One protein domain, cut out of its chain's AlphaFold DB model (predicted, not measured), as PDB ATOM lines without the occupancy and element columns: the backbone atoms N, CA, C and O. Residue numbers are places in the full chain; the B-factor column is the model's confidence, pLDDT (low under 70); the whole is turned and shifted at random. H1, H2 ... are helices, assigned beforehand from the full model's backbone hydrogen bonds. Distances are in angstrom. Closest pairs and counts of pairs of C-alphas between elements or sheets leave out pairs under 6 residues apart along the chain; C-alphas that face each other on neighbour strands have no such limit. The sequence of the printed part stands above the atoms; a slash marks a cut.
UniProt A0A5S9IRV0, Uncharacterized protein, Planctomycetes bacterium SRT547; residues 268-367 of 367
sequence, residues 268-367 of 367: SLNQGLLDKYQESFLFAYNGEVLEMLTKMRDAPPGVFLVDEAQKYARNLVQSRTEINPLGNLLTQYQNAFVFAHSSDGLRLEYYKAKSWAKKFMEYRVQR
ATOM      1  N   SER A 268     -13.720  33.934  45.284       88.62
ATOM      2  CA  SER A 268     -13.173  32.666  45.753       88.62
ATOM      3  C   SER A 268     -13.820  31.486  45.010       88.62
ATOM      4  O   SER A 268     -15.031  31.445  44.740       88.62
ATOM      5  N   LEU A 269     -13.004  30.487  44.662       83.38
ATOM      6  CA  LEU A 269     -13.470  29.275  43.975       83.38
ATOM      7  C   LEU A 269     -14.357  28.394  44.860       83.38
ATOM      8  O   LEU A 269     -15.096  27.559  44.339       83.38
ATOM      9  N   ASN A 270     -14.269  28.565  46.178       84.25
ATOM     10  CA  ASN A 270     -15.000  27.758  47.155       84.25
ATOM     11  C   ASN A 270     -16.301  28.425  47.618       84.25
ATOM     12  O   ASN A 270     -17.111  27.789  48.283       84.25
ATOM     13  N   GLN A 271     -16.509  29.686  47.249       86.75
ATOM     14  CA  GLN A 271     -17.695  30.450  47.609       86.75
ATOM     15  C   GLN A 271     -18.891  30.067  46.719       86.75
ATOM     16  O   GLN A 271     -18.749  29.889  45.500       86.75
ATOM     17  N   GLY A 272     -20.080  29.952  47.318       88.19
ATOM     18  CA  GLY A 272     -21.324  29.678  46.600       88.19
ATOM     19  C   GLY A 272     -21.768  30.860  45.734       88.19
ATOM     20  O   GLY A 272     -21.401  32.006  45.977       88.19
ATOM     21  N   LEU A 273     -22.585  30.608  44.707       90.25
ATOM     22  CA  LEU A 273     -23.091  31.677  43.832       90.25
ATOM     23  C   LEU A 273     -23.982  32.688  44.566       90.25
ATOM     24  O   LEU A 273     -23.951  33.871  44.238       90.25
ATOM     25  N   LEU A 274     -24.752  32.231  45.558       89.62
ATOM     26  CA  LEU A 274     -25.550  33.118  46.405       89.62
ATOM     27  C   LEU A 274     -24.674  33.998  47.294       89.62
ATOM     28  O   LEU A 274     -24.919  35.196  47.361       89.62
ATOM     29  N   ASP A 275     -23.622  33.445  47.890       91.44
ATOM     30  CA  ASP A 275     -22.693  34.225  48.710       91.44
ATOM     31  C   ASP A 275     -21.977  35.284  47.858       91.44
ATOM     32  O   ASP A 275     -21.904  36.443  48.253       91.44
ATOM     33  N   LYS A 276     -21.531  34.924  46.641       93.06
ATOM     34  CA  LYS A 276     -20.945  35.875  45.672       93.06
ATOM     35  C   LYS A 276     -21.916  36.997  45.335       93.06
ATOM     36  O   LYS A 276     -21.525  38.152  45.175       93.06
ATOM     37  N   TYR A 277     -23.194  36.655  45.200       93.00
ATOM     38  CA  TYR A 277     -24.244  37.624  44.934       93.00
ATOM     39  C   TYR A 277     -24.476  38.555  46.118       93.00
ATOM     40  O   TYR A 277     -24.512  39.764  45.918       93.00
ATOM     41  N   GLN A 278     -24.593  38.015  47.331       90.81
ATOM     42  CA  GLN A 278     -24.757  38.807  48.548       90.81
ATOM     43  C   GLN A 278     -23.569  39.741  48.755       90.81
ATOM     44  O   GLN A 278     -23.763  40.924  49.005       90.81
ATOM     45  N   GLU A 279     -22.348  39.249  48.566       90.25
ATOM     46  CA  GLU A 279     -21.137  40.058  48.625       90.25
ATOM     47  C   GLU A 279     -21.150  41.181  47.580       90.25
ATOM     48  O   GLU A 279     -20.924  42.341  47.913       90.25
ATOM     49  N   SER A 280     -21.486  40.864  46.327       90.62
ATOM     50  CA  SER A 280     -21.590  41.865  45.258       90.62
ATOM     51  C   SER A 280     -22.689  42.890  45.525       90.62
ATOM     52  O   SER A 280     -22.542  44.064  45.183       90.62
ATOM     53  N   PHE A 281     -23.798  42.450  46.119       89.44
ATOM     54  CA  PHE A 281     -24.906  43.311  46.504       89.44
ATOM     55  C   PHE A 281     -24.485  44.244  47.633       89.44
ATOM     56  O   PHE A 281     -24.675  45.444  47.499       89.44
ATOM     57  N   LEU A 282     -23.868  43.725  48.698       87.56
ATOM     58  CA  LEU A 282     -23.362  44.524  49.816       87.56
ATOM     59  C   LEU A 282     -22.287  45.509  49.358       87.56
ATOM     60  O   LEU A 282     -22.320  46.668  49.760       87.56
ATOM     61  N   PHE A 283     -21.383  45.084  48.473       86.31
ATOM     62  CA  PHE A 283     -20.373  45.956  47.875       86.31
ATOM     63  C   PHE A 283     -21.009  47.113  47.095       86.31
ATOM     64  O   PHE A 283     -20.626  48.269  47.264       86.31
ATOM     65  N   ALA A 284     -22.033  46.828  46.286       84.19
ATOM     66  CA  ALA A 284     -22.765  47.876  45.589       84.19
ATOM     67  C   ALA A 284     -23.553  48.771  46.561       84.19
ATOM     68  O   ALA A 284     -23.522  49.990  46.428       84.19
ATOM     69  N   TYR A 285     -24.233  48.167  47.538       80.00
ATOM     70  CA  TYR A 285     -25.206  48.810  48.421       80.00
ATOM     71  C   TYR A 285     -24.587  49.659  49.541       80.00
ATOM     72  O   TYR A 285     -25.162  50.670  49.933       80.00
ATOM     73  N   ASN A 286     -23.399  49.313  50.038       73.12
ATOM     74  CA  ASN A 286     -22.766  50.016  51.160       73.12
ATOM     75  C   ASN A 286     -22.064  51.334  50.763       73.12
ATOM     76  O   ASN A 286     -21.271  51.870  51.530       73.12
ATOM     77  N   GLY A 287     -22.368  51.898  49.589       56.38
ATOM     78  CA  GLY A 287     -21.998  53.277  49.243       56.38
ATOM     79  C   GLY A 287     -20.686  53.442  48.472       56.38
ATOM     80  O   GLY A 287     -20.548  54.422  47.743       56.38
ATOM     81  N   GLU A 288     -19.767  52.472  48.517       57.84
ATOM     82  CA  GLU A 288     -18.497  52.562  47.778       57.84
ATOM     83  C   GLU A 288     -18.682  52.554  46.254       57.84
ATOM     84  O   GLU A 288     -17.776  53.001  45.564       57.84
ATOM     85  N   VAL A 289     -19.841  52.134  45.722       52.19
ATOM     86  CA  VAL A 289     -20.200  52.149  44.283       52.19
ATOM     87  C   VAL A 289     -21.415  53.047  43.976       52.19
ATOM     88  O   VAL A 289     -21.489  53.636  42.895       52.19
ATOM     89  N   LEU A 290     -22.355  53.193  44.917       50.31
ATOM     90  CA  LEU A 290     -23.648  53.866  44.709       50.31
ATOM     91  C   LEU A 290     -23.558  55.343  44.324       50.31
ATOM     92  O   LEU A 290     -24.379  55.788  43.527       50.31
ATOM     93  N   GLU A 291     -22.546  56.085  44.788       52.88
ATOM     94  CA  GLU A 291     -22.355  57.481  44.362       52.88
ATOM     95  C   GLU A 291     -22.206  57.634  42.836       52.88
ATOM     96  O   GLU A 291     -22.451  58.710  42.297       52.88
ATOM     97  N   MET A 292     -21.798  56.580  42.116       48.16
ATOM     98  CA  MET A 292     -21.701  56.583  40.652       48.16
ATOM     99  C   MET A 292     -23.060  56.374  39.975       48.16
ATOM    100  O   MET A 292     -23.334  56.984  38.945       48.16
ATOM    101  N   LEU A 293     -23.911  55.531  40.562       48.91
ATOM    102  CA  LEU A 293     -25.250  55.241  40.056       48.91
ATOM    103  C   LEU A 293     -26.179  56.450  40.228       48.91
ATOM    104  O   LEU A 293     -26.889  56.832  39.299       48.91
ATOM    105  N   THR A 294     -26.072  57.136  41.368       49.81
ATOM    106  CA  THR A 294     -26.829  58.361  41.657       49.81
ATOM    107  C   THR A 294     -26.308  59.590  40.915       49.81
ATOM    108  O   THR A 294     -27.069  60.518  40.689       49.81
ATOM    109  N   LYS A 295     -25.032  59.639  40.503       51.94
ATOM    110  CA  LYS A 295     -24.508  60.745  39.673       51.94
ATOM    111  C   LYS A 295     -24.868  60.616  38.184       51.94
ATOM    112  O   LYS A 295     -24.711  61.583  37.447       51.94
ATOM    113  N   MET A 296     -25.361  59.458  37.730       45.28
ATOM    114  CA  MET A 296     -25.825  59.254  36.346       45.28
ATOM    115  C   MET A 296     -27.326  59.529  36.143       45.28
ATOM    116  O   MET A 296     -27.795  59.519  35.005       45.28
ATOM    117  N   ARG A 297     -28.091  59.790  37.211       47.22
ATOM    118  CA  ARG A 297     -29.515  60.146  37.150       47.22
ATOM    119  C   ARG A 297     -29.878  61.064  38.309       47.22
ATOM    120  O   ARG A 297     -29.555  60.733  39.440       47.22
ATOM    121  N   ASP A 298     -30.645  62.120  38.038       48.66
ATOM    122  CA  ASP A 298     -31.350  62.955  39.027       48.66
ATOM    123  C   ASP A 298     -32.406  62.140  39.815       48.66
ATOM    124  O   ASP A 298     -33.608  62.390  39.739       48.66
ATOM    125  N   ALA A 299     -31.993  61.077  40.508       44.09
ATOM    126  CA  ALA A 299     -32.881  60.130  41.164       44.09
ATOM    127  C   ALA A 299     -32.980  60.430  42.672       44.09
ATOM    128  O   ALA A 299     -31.955  60.615  43.332       44.09
ATOM    129  N   PRO A 300     -34.199  60.454  43.247       39.50
ATOM    130  CA  PRO A 300     -34.395  60.709  44.668       39.50
ATOM    131  C   PRO A 300     -33.797  59.581  45.536       39.50
ATOM    132  O   PRO A 300     -33.814  58.413  45.126       39.50
ATOM    133  N   PRO A 301     -33.300  59.888  46.750       43.09
ATOM    134  CA  PRO A 301     -32.672  58.896  47.619       43.09
ATOM    135  C   PRO A 301     -33.663  57.805  48.058       43.09
ATOM    136  O   PRO A 301     -34.771  58.107  48.495       43.09
ATOM    137  N   GLY A 302     -33.241  56.537  48.013       46.09
ATOM    138  CA  GLY A 302     -33.779  55.495  48.902       46.09
ATOM    139  C   GLY A 302     -34.575  54.337  48.286       46.09
ATOM    140  O   GLY A 302     -34.638  53.294  48.923       46.09
ATOM    141  N   VAL A 303     -35.122  54.440  47.066       44.22
ATOM    142  CA  VAL A 303     -35.915  53.330  46.468       44.22
ATOM    143  C   VAL A 303     -35.240  52.699  45.243       44.22
ATOM    144  O   VAL A 303     -35.301  51.488  45.064       44.22
ATOM    145  N   PHE A 304     -34.491  53.474  44.454       52.56
ATOM    146  CA  PHE A 304     -33.791  52.978  43.257       52.56
ATOM    147  C   PHE A 304     -32.450  52.280  43.551       52.56
ATOM    148  O   PHE A 304     -31.929  51.546  42.714       52.56
ATOM    149  N   LEU A 305     -31.912  52.459  44.761       70.44
ATOM    150  CA  LEU A 305     -30.561  52.013  45.129       70.44
ATOM    151  C   LEU A 305     -30.467  50.489  45.301       70.44
ATOM    152  O   LEU A 305     -29.442  49.888  44.986       70.44
ATOM    153  N   VAL A 306     -31.548  49.849  45.765       79.88
ATOM    154  CA  VAL A 306     -31.600  48.388  45.934       79.88
ATOM    155  C   VAL A 306     -31.643  47.695  44.572       79.88
ATOM    156  O   VAL A 306     -30.845  46.796  44.330       79.88
ATOM    157  N   ASP A 307     -32.514  48.130  43.662       82.12
ATOM    158  CA  ASP A 307     -32.665  47.505  42.341       82.12
ATOM    159  C   ASP A 307     -31.382  47.603  41.503       82.12
ATOM    160  O   ASP A 307     -30.992  46.646  40.821       82.12
ATOM    161  N   GLU A 308     -30.685  48.739  41.575       82.06
ATOM    162  CA  GLU A 308     -29.412  48.933  40.884       82.06
ATOM    163  C   GLU A 308     -28.285  48.106  41.507       82.06
ATOM    164  O   GLU A 308     -27.527  47.478  40.764       82.06
ATOM    165  N   ALA A 309     -28.221  48.005  42.839       84.00
ATOM    166  CA  ALA A 309     -27.290  47.108  43.521       84.00
ATOM    167  C   ALA A 309     -27.553  45.635  43.162       84.00
ATOM    168  O   ALA A 309     -26.620  44.895  42.854       84.00
ATOM    169  N   GLN A 310     -28.818  45.207  43.092       87.00
ATOM    170  CA  GLN A 310     -29.188  43.860  42.638       87.00
ATOM    171  C   GLN A 310     -28.813  43.624  41.171       87.00
ATOM    172  O   GLN A 310     -28.385  42.531  40.792       87.00
ATOM    173  N   LYS A 311     -28.995  44.625  40.301       86.88
ATOM    174  CA  LYS A 311     -28.590  44.543  38.891       86.88
ATOM    175  C   LYS A 311     -27.069  44.448  38.766       86.88
ATOM    176  O   LYS A 311     -26.586  43.598  38.019       86.88
ATOM    177  N   TYR A 312     -26.330  45.269  39.508       86.38
ATOM    178  CA  TYR A 312     -24.873  45.212  39.578       86.38
ATOM    179  C   TYR A 312     -24.408  43.834  40.049       86.38
ATOM    180  O   TYR A 312     -23.632  43.187  39.352       86.38
ATOM    181  N   ALA A 313     -24.950  43.346  41.164       89.50
ATOM    182  CA  ALA A 313     -24.589  42.062  41.744       89.50
ATOM    183  C   ALA A 313     -24.851  40.898  40.785       89.50
ATOM    184  O   ALA A 313     -23.967  40.072  40.556       89.50
ATOM    185  N   ARG A 314     -26.021  40.872  40.130       88.00
ATOM    186  CA  ARG A 314     -26.321  39.879  39.087       88.00
ATOM    187  C   ARG A 314     -25.315  39.954  37.948       88.00
ATOM    188  O   ARG A 314     -24.770  38.923  37.573       88.00
ATOM    189  N   ASN A 315     -25.034  41.148  37.428       88.25
ATOM    190  CA  ASN A 315     -24.096  41.327  36.321       88.25
ATOM    191  C   ASN A 315     -22.665  40.928  36.702       88.25
ATOM    192  O   ASN A 315     -21.966  40.313  35.893       88.25
ATOM    193  N   LEU A 316     -22.216  41.253  37.914       88.12
ATOM    194  CA  LEU A 316     -20.877  40.924  38.386       88.12
ATOM    195  C   LEU A 316     -20.735  39.415  38.594       88.12
ATOM    196  O   LEU A 316     -19.860  38.811  37.981       88.12
ATOM    197  N   VAL A 317     -21.652  38.777  39.331       89.62
ATOM    198  CA  VAL A 317     -21.666  37.315  39.513       89.62
ATOM    199  C   VAL A 317     -21.747  36.606  38.172       89.62
ATOM    200  O   VAL A 317     -20.961  35.695  37.906       89.62
ATOM    201  N   GLN A 318     -22.650  37.055  37.298       85.62
ATOM    202  CA  GLN A 318     -22.776  36.490  35.967       85.62
ATOM    203  C   GLN A 318     -21.493  36.653  35.178       85.62
ATOM    204  O   GLN A 318     -21.153  35.704  34.500       85.62
ATOM    205  N   SER A 319     -20.792  37.790  35.236       84.50
ATOM    206  CA  SER A 319     -19.622  38.073  34.392       84.50
ATOM    207  C   SER A 319     -18.277  37.596  34.950       84.50
ATOM    208  O   SER A 319     -17.359  37.367  34.158       84.50
ATOM    209  N   ARG A 320     -18.154  37.427  36.268       86.56
ATOM    210  CA  ARG A 320     -16.881  37.176  36.965       86.56
ATOM    211  C   ARG A 320     -16.805  35.849  37.698       86.56
ATOM    212  O   ARG A 320     -15.718  35.465  38.109       86.56
ATOM    213  N   THR A 321     -17.912  35.122  37.849       84.56
ATOM    214  CA  THR A 321     -17.820  33.806  38.485       84.56
ATOM    215  C   THR A 321     -17.148  32.800  37.561       84.56
ATOM    216  O   THR A 321     -17.638  32.530  36.464       84.56
ATOM    217  N   GLU A 322     -16.061  32.215  38.052       81.12
ATOM    218  CA  GLU A 322     -15.415  31.031  37.494       81.12
ATOM    219  C   GLU A 322     -16.034  29.757  38.085       81.12
ATOM    220  O   GLU A 322     -16.364  29.693  39.274       81.12
ATOM    221  N   ILE A 323     -16.162  28.723  37.254       76.81
ATOM    222  CA  ILE A 323     -16.481  27.364  37.707       76.81
ATOM    223  C   ILE A 323     -15.215  26.783  38.317       76.81
ATOM    224  O   ILE A 323     -14.178  26.756  37.657       76.81
ATOM    225  N   ASN A 324     -15.299  26.279  39.548       77.25
ATOM    226  CA  ASN A 324     -14.190  25.583  40.179       77.25
ATOM    227  C   ASN A 324     -13.890  24.295  39.397       77.25
ATOM    228  O   ASN A 324     -14.671  23.340  39.456       77.25
ATOM    229  N   PRO A 325     -12.741  24.192  38.709       68.62
ATOM    230  CA  PRO A 325     -12.480  23.023  37.878       68.62
ATOM    231  C   PRO A 325     -12.103  21.770  38.695       68.62
ATOM    232  O   PRO A 325     -11.964  20.701  38.111       68.62
ATOM    233  N   LEU A 326     -11.889  21.884  40.021       70.19
ATOM    234  CA  LEU A 326     -11.752  20.741  40.945       70.19
ATOM    235  C   LEU A 326     -13.081  20.399  41.624       70.19
ATOM    236  O   LEU A 326     -13.194  19.345  42.244       70.19
ATOM    237  N   GLY A 327     -14.063  21.298  41.553       74.94
ATOM    238  CA  GLY A 327     -15.337  21.125  42.227       74.94
ATOM    239  C   GLY A 327     -16.166  20.018  41.584       74.94
ATOM    240  O   GLY A 327     -16.112  19.787  40.374       74.94
ATOM    241  N   ASN A 328     -16.991  19.364  42.395       85.12
ATOM    242  CA  ASN A 328     -17.982  18.412  41.912       85.12
ATOM    243  C   ASN A 328     -18.976  19.118  40.960       85.12
ATOM    244  O   ASN A 328     -19.515  20.176  41.295       85.12
ATOM    245  N   LEU A 329     -19.191  18.559  39.763       85.12
ATOM    246  CA  LEU A 329     -20.064  19.153  38.742       85.12
ATOM    247  C   LEU A 329     -21.518  19.268  39.202       85.12
ATOM    248  O   LEU A 329     -22.135  20.309  38.980       85.12
ATOM    249  N   LEU A 330     -22.030  18.246  39.890       87.94
ATOM    250  CA  LEU A 330     -23.385  18.238  40.431       87.94
ATOM    251  C   LEU A 330     -23.568  19.330  41.480       87.94
ATOM    252  O   LEU A 330     -24.512  20.107  41.378       87.94
ATOM    253  N   THR A 331     -22.642  19.457  42.429       88.81
ATOM    254  CA  THR A 331     -22.702  20.521  43.443       88.81
ATOM    255  C   THR A 331     -22.679  21.910  42.800       88.81
ATOM    256  O   THR A 331     -23.454  22.785  43.176       88.81
ATOM    257  N   GLN A 332     -21.831  22.125  41.792       89.12
ATOM    258  CA  GLN A 332     -21.751  23.413  41.097       89.12
ATOM    259  C   GLN A 332     -23.012  23.717  40.282       89.12
ATOM    260  O   GLN A 332     -23.499  24.848  40.310       89.12
ATOM    261  N   TYR A 333     -23.580  22.709  39.618       91.44
ATOM    262  CA  TYR A 333     -24.856  22.830  38.922       91.44
ATOM    263  C   TYR A 333     -26.004  23.132  39.888       91.44
ATOM    264  O   TYR A 333     -26.789  24.040  39.630       91.44
ATOM    265  N   GLN A 334     -26.084  22.426  41.017       91.94
ATOM    266  CA  GLN A 334     -27.088  22.669  42.053       91.94
ATOM    267  C   GLN A 334     -26.964  24.086  42.616       91.94
ATOM    268  O   GLN A 334     -27.967  24.788  42.702       91.94
ATOM    269  N   ASN A 335     -25.747  24.556  42.900       91.25
ATOM    270  CA  ASN A 335     -25.510  25.934  43.333       91.25
ATOM    271  C   ASN A 335     -25.963  26.955  42.276       91.25
ATOM    272  O   ASN A 335     -26.572  27.969  42.619       91.25
ATOM    273  N   ALA A 336     -25.710  26.686  40.992       92.00
ATOM    274  CA  ALA A 336     -26.167  27.530  39.887       92.00
ATOM    275  C   ALA A 336     -27.690  27.522  39.735       92.00
ATOM    276  O   ALA A 336     -28.292  28.575  39.528       92.00
ATOM    277  N   PHE A 337     -28.318  26.360  39.887       93.38
ATOM    278  CA  PHE A 337     -29.765  26.210  39.860       93.38
ATOM    279  C   PHE A 337     -30.430  26.942  41.030       93.38
ATOM    280  O   PHE A 337     -31.351  27.725  40.810       93.38
ATOM    281  N   VAL A 338     -29.932  26.749  42.255       93.56
ATOM    282  CA  VAL A 338     -30.429  27.425  43.461       93.56
ATOM    283  C   VAL A 338     -30.301  28.937  43.306       93.56
ATOM    284  O   VAL A 338     -31.279  29.651  43.509       93.56
ATOM    285  N   PHE A 339     -29.149  29.438  42.854       93.00
ATOM    286  CA  PHE A 339     -28.984  30.860  42.553       93.00
ATOM    287  C   PHE A 339     -30.007  31.349  41.516       93.00
ATOM    288  O   PHE A 339     -30.674  32.364  41.720       93.00
ATOM    289  N   ALA A 340     -30.189  30.609  40.423       92.38
ATOM    290  CA  ALA A 340     -31.119  30.985  39.369       92.38
ATOM    291  C   ALA A 340     -32.588  30.995  39.826       92.38
ATOM    292  O   ALA A 340     -33.349  31.854  39.385       92.38
ATOM    293  N   HIS A 341     -32.981  30.062  40.693       94.06
ATOM    294  CA  HIS A 341     -34.366  29.887  41.127       94.06
ATOM    295  C   HIS A 341     -34.731  30.688  42.386       94.06
ATOM    296  O   HIS A 341     -35.897  31.012  42.593       94.06
ATOM    297  N   SER A 342     -33.750  31.020  43.227       91.19
ATOM    298  CA  SER A 342     -33.977  31.713  44.501       91.19
ATOM    299  C   SER A 342     -34.587  33.112  44.344       91.19
ATOM    300  O   SER A 342     -34.384  33.799  43.336       91.19
ATOM    301  N   SER A 343     -35.277  33.559  45.402       86.12
ATOM    302  CA  SER A 343     -35.749  34.941  45.569       86.12
ATOM    303  C   SER A 343     -34.610  35.956  45.586       86.12
ATOM    304  O   SER A 343     -34.812  37.115  45.222       86.12
ATOM    305  N   ASP A 344     -33.422  35.531  45.997       79.56
ATOM    306  CA  ASP A 344     -32.297  36.434  46.197       79.56
ATOM    307  C   ASP A 344     -31.440  36.536  44.933       79.56
ATOM    308  O   ASP A 344     -30.873  37.588  44.682       79.56
ATOM    309  N   GLY A 345     -31.404  35.500  44.090       86.44
ATOM    310  CA  GLY A 345     -30.654  35.492  42.836       86.44
ATOM    311  C   GLY A 345     -31.457  35.973  41.622       86.44
ATOM    312  O   GLY A 345     -31.787  37.154  41.493       86.44
ATOM    313  N   LEU A 346     -31.710  35.081  40.653       86.56
ATOM    314  CA  LEU A 346     -32.308  35.475  39.363       86.56
ATOM    315  C   LEU A 346     -33.836  35.375  39.304       86.56
ATOM    316  O   LEU A 346     -34.417  35.943  38.379       86.56
ATOM    317  N   ARG A 347     -34.477  34.691  40.262       91.25
ATOM    318  CA  ARG A 347     -35.939  34.493  40.317       91.25
ATOM    319  C   ARG A 347     -36.526  33.868  39.046       91.25
ATOM    320  O   ARG A 347     -37.627  34.211  38.620       91.25
ATOM    321  N   LEU A 348     -35.778  32.981  38.395       91.69
ATOM    322  CA  LEU A 348     -36.249  32.277  37.210       91.69
ATOM    323  C   LEU A 348     -37.210  31.154  37.610       91.69
ATOM    324  O   LEU A 348     -36.989  30.451  38.594       91.69
ATOM    325  N   GLU A 349     -38.245  30.930  36.801       94.88
ATOM    326  CA  GLU A 349     -39.088  29.732  36.902       94.88
ATOM    327  C   GLU A 349     -38.239  28.459  36.805       94.88
ATOM    328  O   GLU A 349     -37.206  28.450  36.136       94.88
ATOM    329  N   TYR A 350     -38.705  27.367  37.411       93.44
ATOM    330  CA  TYR A 350     -37.959  26.112  37.549       93.44
ATOM    331  C   TYR A 350     -37.241  25.656  36.261       93.44
ATOM    332  O   TYR A 350     -36.022  25.469  36.251       93.44
ATOM    333  N   TYR A 351     -37.958  25.553  35.137       93.06
ATOM    334  CA  TYR A 351     -37.372  25.113  33.862       93.06
ATOM    335  C   TYR A 351     -36.365  26.120  33.282       93.06
ATOM    336  O   TYR A 351     -35.335  25.733  32.725       93.06
ATOM    337  N   LYS A 352     -36.615  27.425  33.458       94.56
ATOM    338  CA  LYS A 352     -35.682  28.488  33.051       94.56
ATOM    339  C   LYS A 352     -34.430  28.485  33.930       94.56
ATOM    340  O   LYS A 352     -33.340  28.679  33.402       94.56
ATOM    341  N   ALA A 353     -34.565  28.205  35.226       93.88
ATOM    342  CA  ALA A 353     -33.450  28.056  36.155       93.88
ATOM    343  C   ALA A 353     -32.577  26.841  35.804       93.88
ATOM    344  O   ALA A 353     -31.360  26.988  35.724       93.88
ATOM    345  N   LYS A 354     -33.176  25.678  35.488       92.62
ATOM    346  CA  LYS A 354     -32.444  24.499  34.978       92.62
ATOM    347  C   LYS A 354     -31.667  24.824  33.700       92.62
ATOM    348  O   LYS A 354     -30.474  24.534  33.606       92.62
ATOM    349  N   SER A 355     -32.331  25.459  32.729       90.94
ATOM    350  CA  SER A 355     -31.711  25.860  31.459       90.94
ATOM    351  C   SER A 355     -30.578  26.869  31.666       90.94
ATOM    352  O   SER A 355     -29.510  26.743  31.065       90.94
ATOM    353  N   TRP A 356     -30.778  27.850  32.551       93.25
ATOM    354  CA  TRP A 356     -29.757  28.833  32.894       93.25
ATOM    355  C   TRP A 356     -28.561  28.182  33.584       93.25
ATOM    356  O   TRP A 356     -27.438  28.445  33.174       93.25
ATOM    357  N   ALA A 357     -28.779  27.297  34.561       91.88
ATOM    358  CA  ALA A 357     -27.708  26.589  35.257       91.88
ATOM    359  C   ALA A 357     -26.879  25.739  34.286       91.88
ATOM    360  O   ALA A 357     -25.653  25.810  34.303       91.88
ATOM    361  N   LYS A 358     -27.533  25.026  33.358       89.75
ATOM    362  CA  LYS A 358     -26.852  24.290  32.280       89.75
ATOM    363  C   LYS A 358     -25.967  25.217  31.439       89.75
ATOM    364  O   LYS A 358     -24.776  24.959  31.292       89.75
ATOM    365  N   LYS A 359     -26.521  26.328  30.939       88.12
ATOM    366  CA  LYS A 359     -25.761  27.318  30.152       88.12
ATOM    367  C   LYS A 359     -24.634  27.952  30.966       88.12
ATOM    368  O   LYS A 359     -23.543  28.159  30.446       88.12
ATOM    369  N   PHE A 360     -24.862  28.250  32.240       87.25
ATOM    370  CA  PHE A 360     -23.847  28.798  33.132       87.25
ATOM    371  C   PHE A 360     -22.637  27.860  33.219       87.25
ATOM    372  O   PHE A 360     -21.505  28.322  33.051       87.25
ATOM    373  N   MET A 361     -22.885  26.549  33.353       85.31
ATOM    374  CA  MET A 361     -21.837  25.527  33.345       85.31
ATOM    375  C   MET A 361     -21.040  25.487  32.025       85.31
ATOM    376  O   MET A 361     -19.855  25.171  32.027       85.31
ATOM    377  N   GLU A 362     -21.661  25.854  30.900       79.19
ATOM    378  CA  GLU A 362     -21.030  25.879  29.574       79.19
ATOM    379  C   GLU A 362     -20.235  27.165  29.280       79.19
ATOM    380  O   GLU A 362     -19.227  27.114  28.572       79.19
ATOM    381  N   TYR A 363     -20.707  28.336  29.722       69.81
ATOM    382  CA  TYR A 363     -20.163  29.641  29.307       69.81
ATOM    383  C   TYR A 363     -18.981  30.116  30.157       69.81
ATOM    384  O   TYR A 363     -18.118  30.841  29.660       69.81
ATOM    385  N   ARG A 364     -18.909  29.736  31.437       63.50
ATOM    386  CA  ARG A 364     -18.004  30.382  32.411       63.50
ATOM    387  C   ARG A 364     -16.648  29.726  32.576       63.50
ATOM    388  O   ARG A 364     -16.023  29.775  33.628       63.50
ATOM    389  N   VAL A 365     -16.178  29.178  31.470       51.94
ATOM    390  CA  VAL A 365     -14.867  28.556  31.369       51.94
ATOM    391  C   VAL A 365     -13.929  29.322  30.419       51.94
ATOM    392  O   VAL A 365     -12.800  28.919  30.191       51.94
ATOM    393  N   GLN A 366     -14.390  30.452  29.862       38.50
ATOM    394  CA  GLN A 366     -13.744  31.185  28.763       38.50
ATOM    395  C   GLN A 366     -12.925  32.436  29.146       38.50
ATOM    396  O   GLN A 366     -12.553  33.173  28.237       38.50
ATOM    397  N   ARG A 367     -12.665  32.728  30.424       42.69
ATOM    398  CA  ARG A 367     -11.868  33.914  30.795       42.69
ATOM    399  C   ARG A 367     -10.492  33.547  31.308       42.69
ATOM    400  O   ARG A 367     -10.416  32.557  32.064       42.69
TER     401      ARG A 367
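What this domain is: This is residues 268 to 367 of the 367 residues of an uncharacterized protein of Planctomycetes bacterium SRT547 (UniProt A0A5S9IRV0). Two pairs of crossed helices sit end to end in an elongated body: H1 crosses H3 in one pair, H4 crosses H5 in the other, and H1 meets H4 where the pairs join. Short H2 lies at the far end of the first pair, where residues 295 to 303 stick out. The printed part has 100 residues with five named helices, H1 to H5 in chain order, and no named strand; its class is all helix. It is only just compact, close to loose, with a radius of gyration of the C-alphas of 14.7 A and spans of 45 by 27 by 20 A.

How they stand to each other: H1, residues 273 to 285, touches H3, residues 304 to 320, opposite ways at a steep tilt of 45 degrees; their closest C-alphas, of Ser 280 and Ala 313, are 4.6 A apart. H2, residues 290 to 295, only just touches H3, with 3 pairs of C-alphas within 8 A, the closest being those of Leu 290 and Leu 305 at 7.2 A. With residues 273 to 274 alone, H1 touches residues 335 to 339 of H4, residues 329 to 341; the closest C-alphas, of Leu 274 and Phe 339, are 5.6 A apart. H4 touches H5, residues 350 to 363, opposite ways at a steep tilt of 51 degrees, closest at the C-alphas of Ala 340 and Ala 353, 4.9 A. H1 and H5 are apart. The helix packing is mostly crossed, with no touching pair at a shallow tilt. In H1, H2, H3, H4 and H5 every O i to N i+4 pair is within hydrogen-bond range.

Where its parts are: H1 begins at C-alpha 273 (-23.091, 31.677, 43.832) and is 17.9 A long. H2 is 8.6 A, H3 24.0 A and H4 18.0 A. H5, 19.9 A, ends at C-alpha 363 (-20.163, 29.641, 29.307).

The domain as a whole: The C-alphas of Asp 298 and Asn 328, the two farthest apart, are 46.6 A apart. The printed part has no cut and no long link. Confidence is under 70 at residues 287 to 304, 325 and 363 to 367.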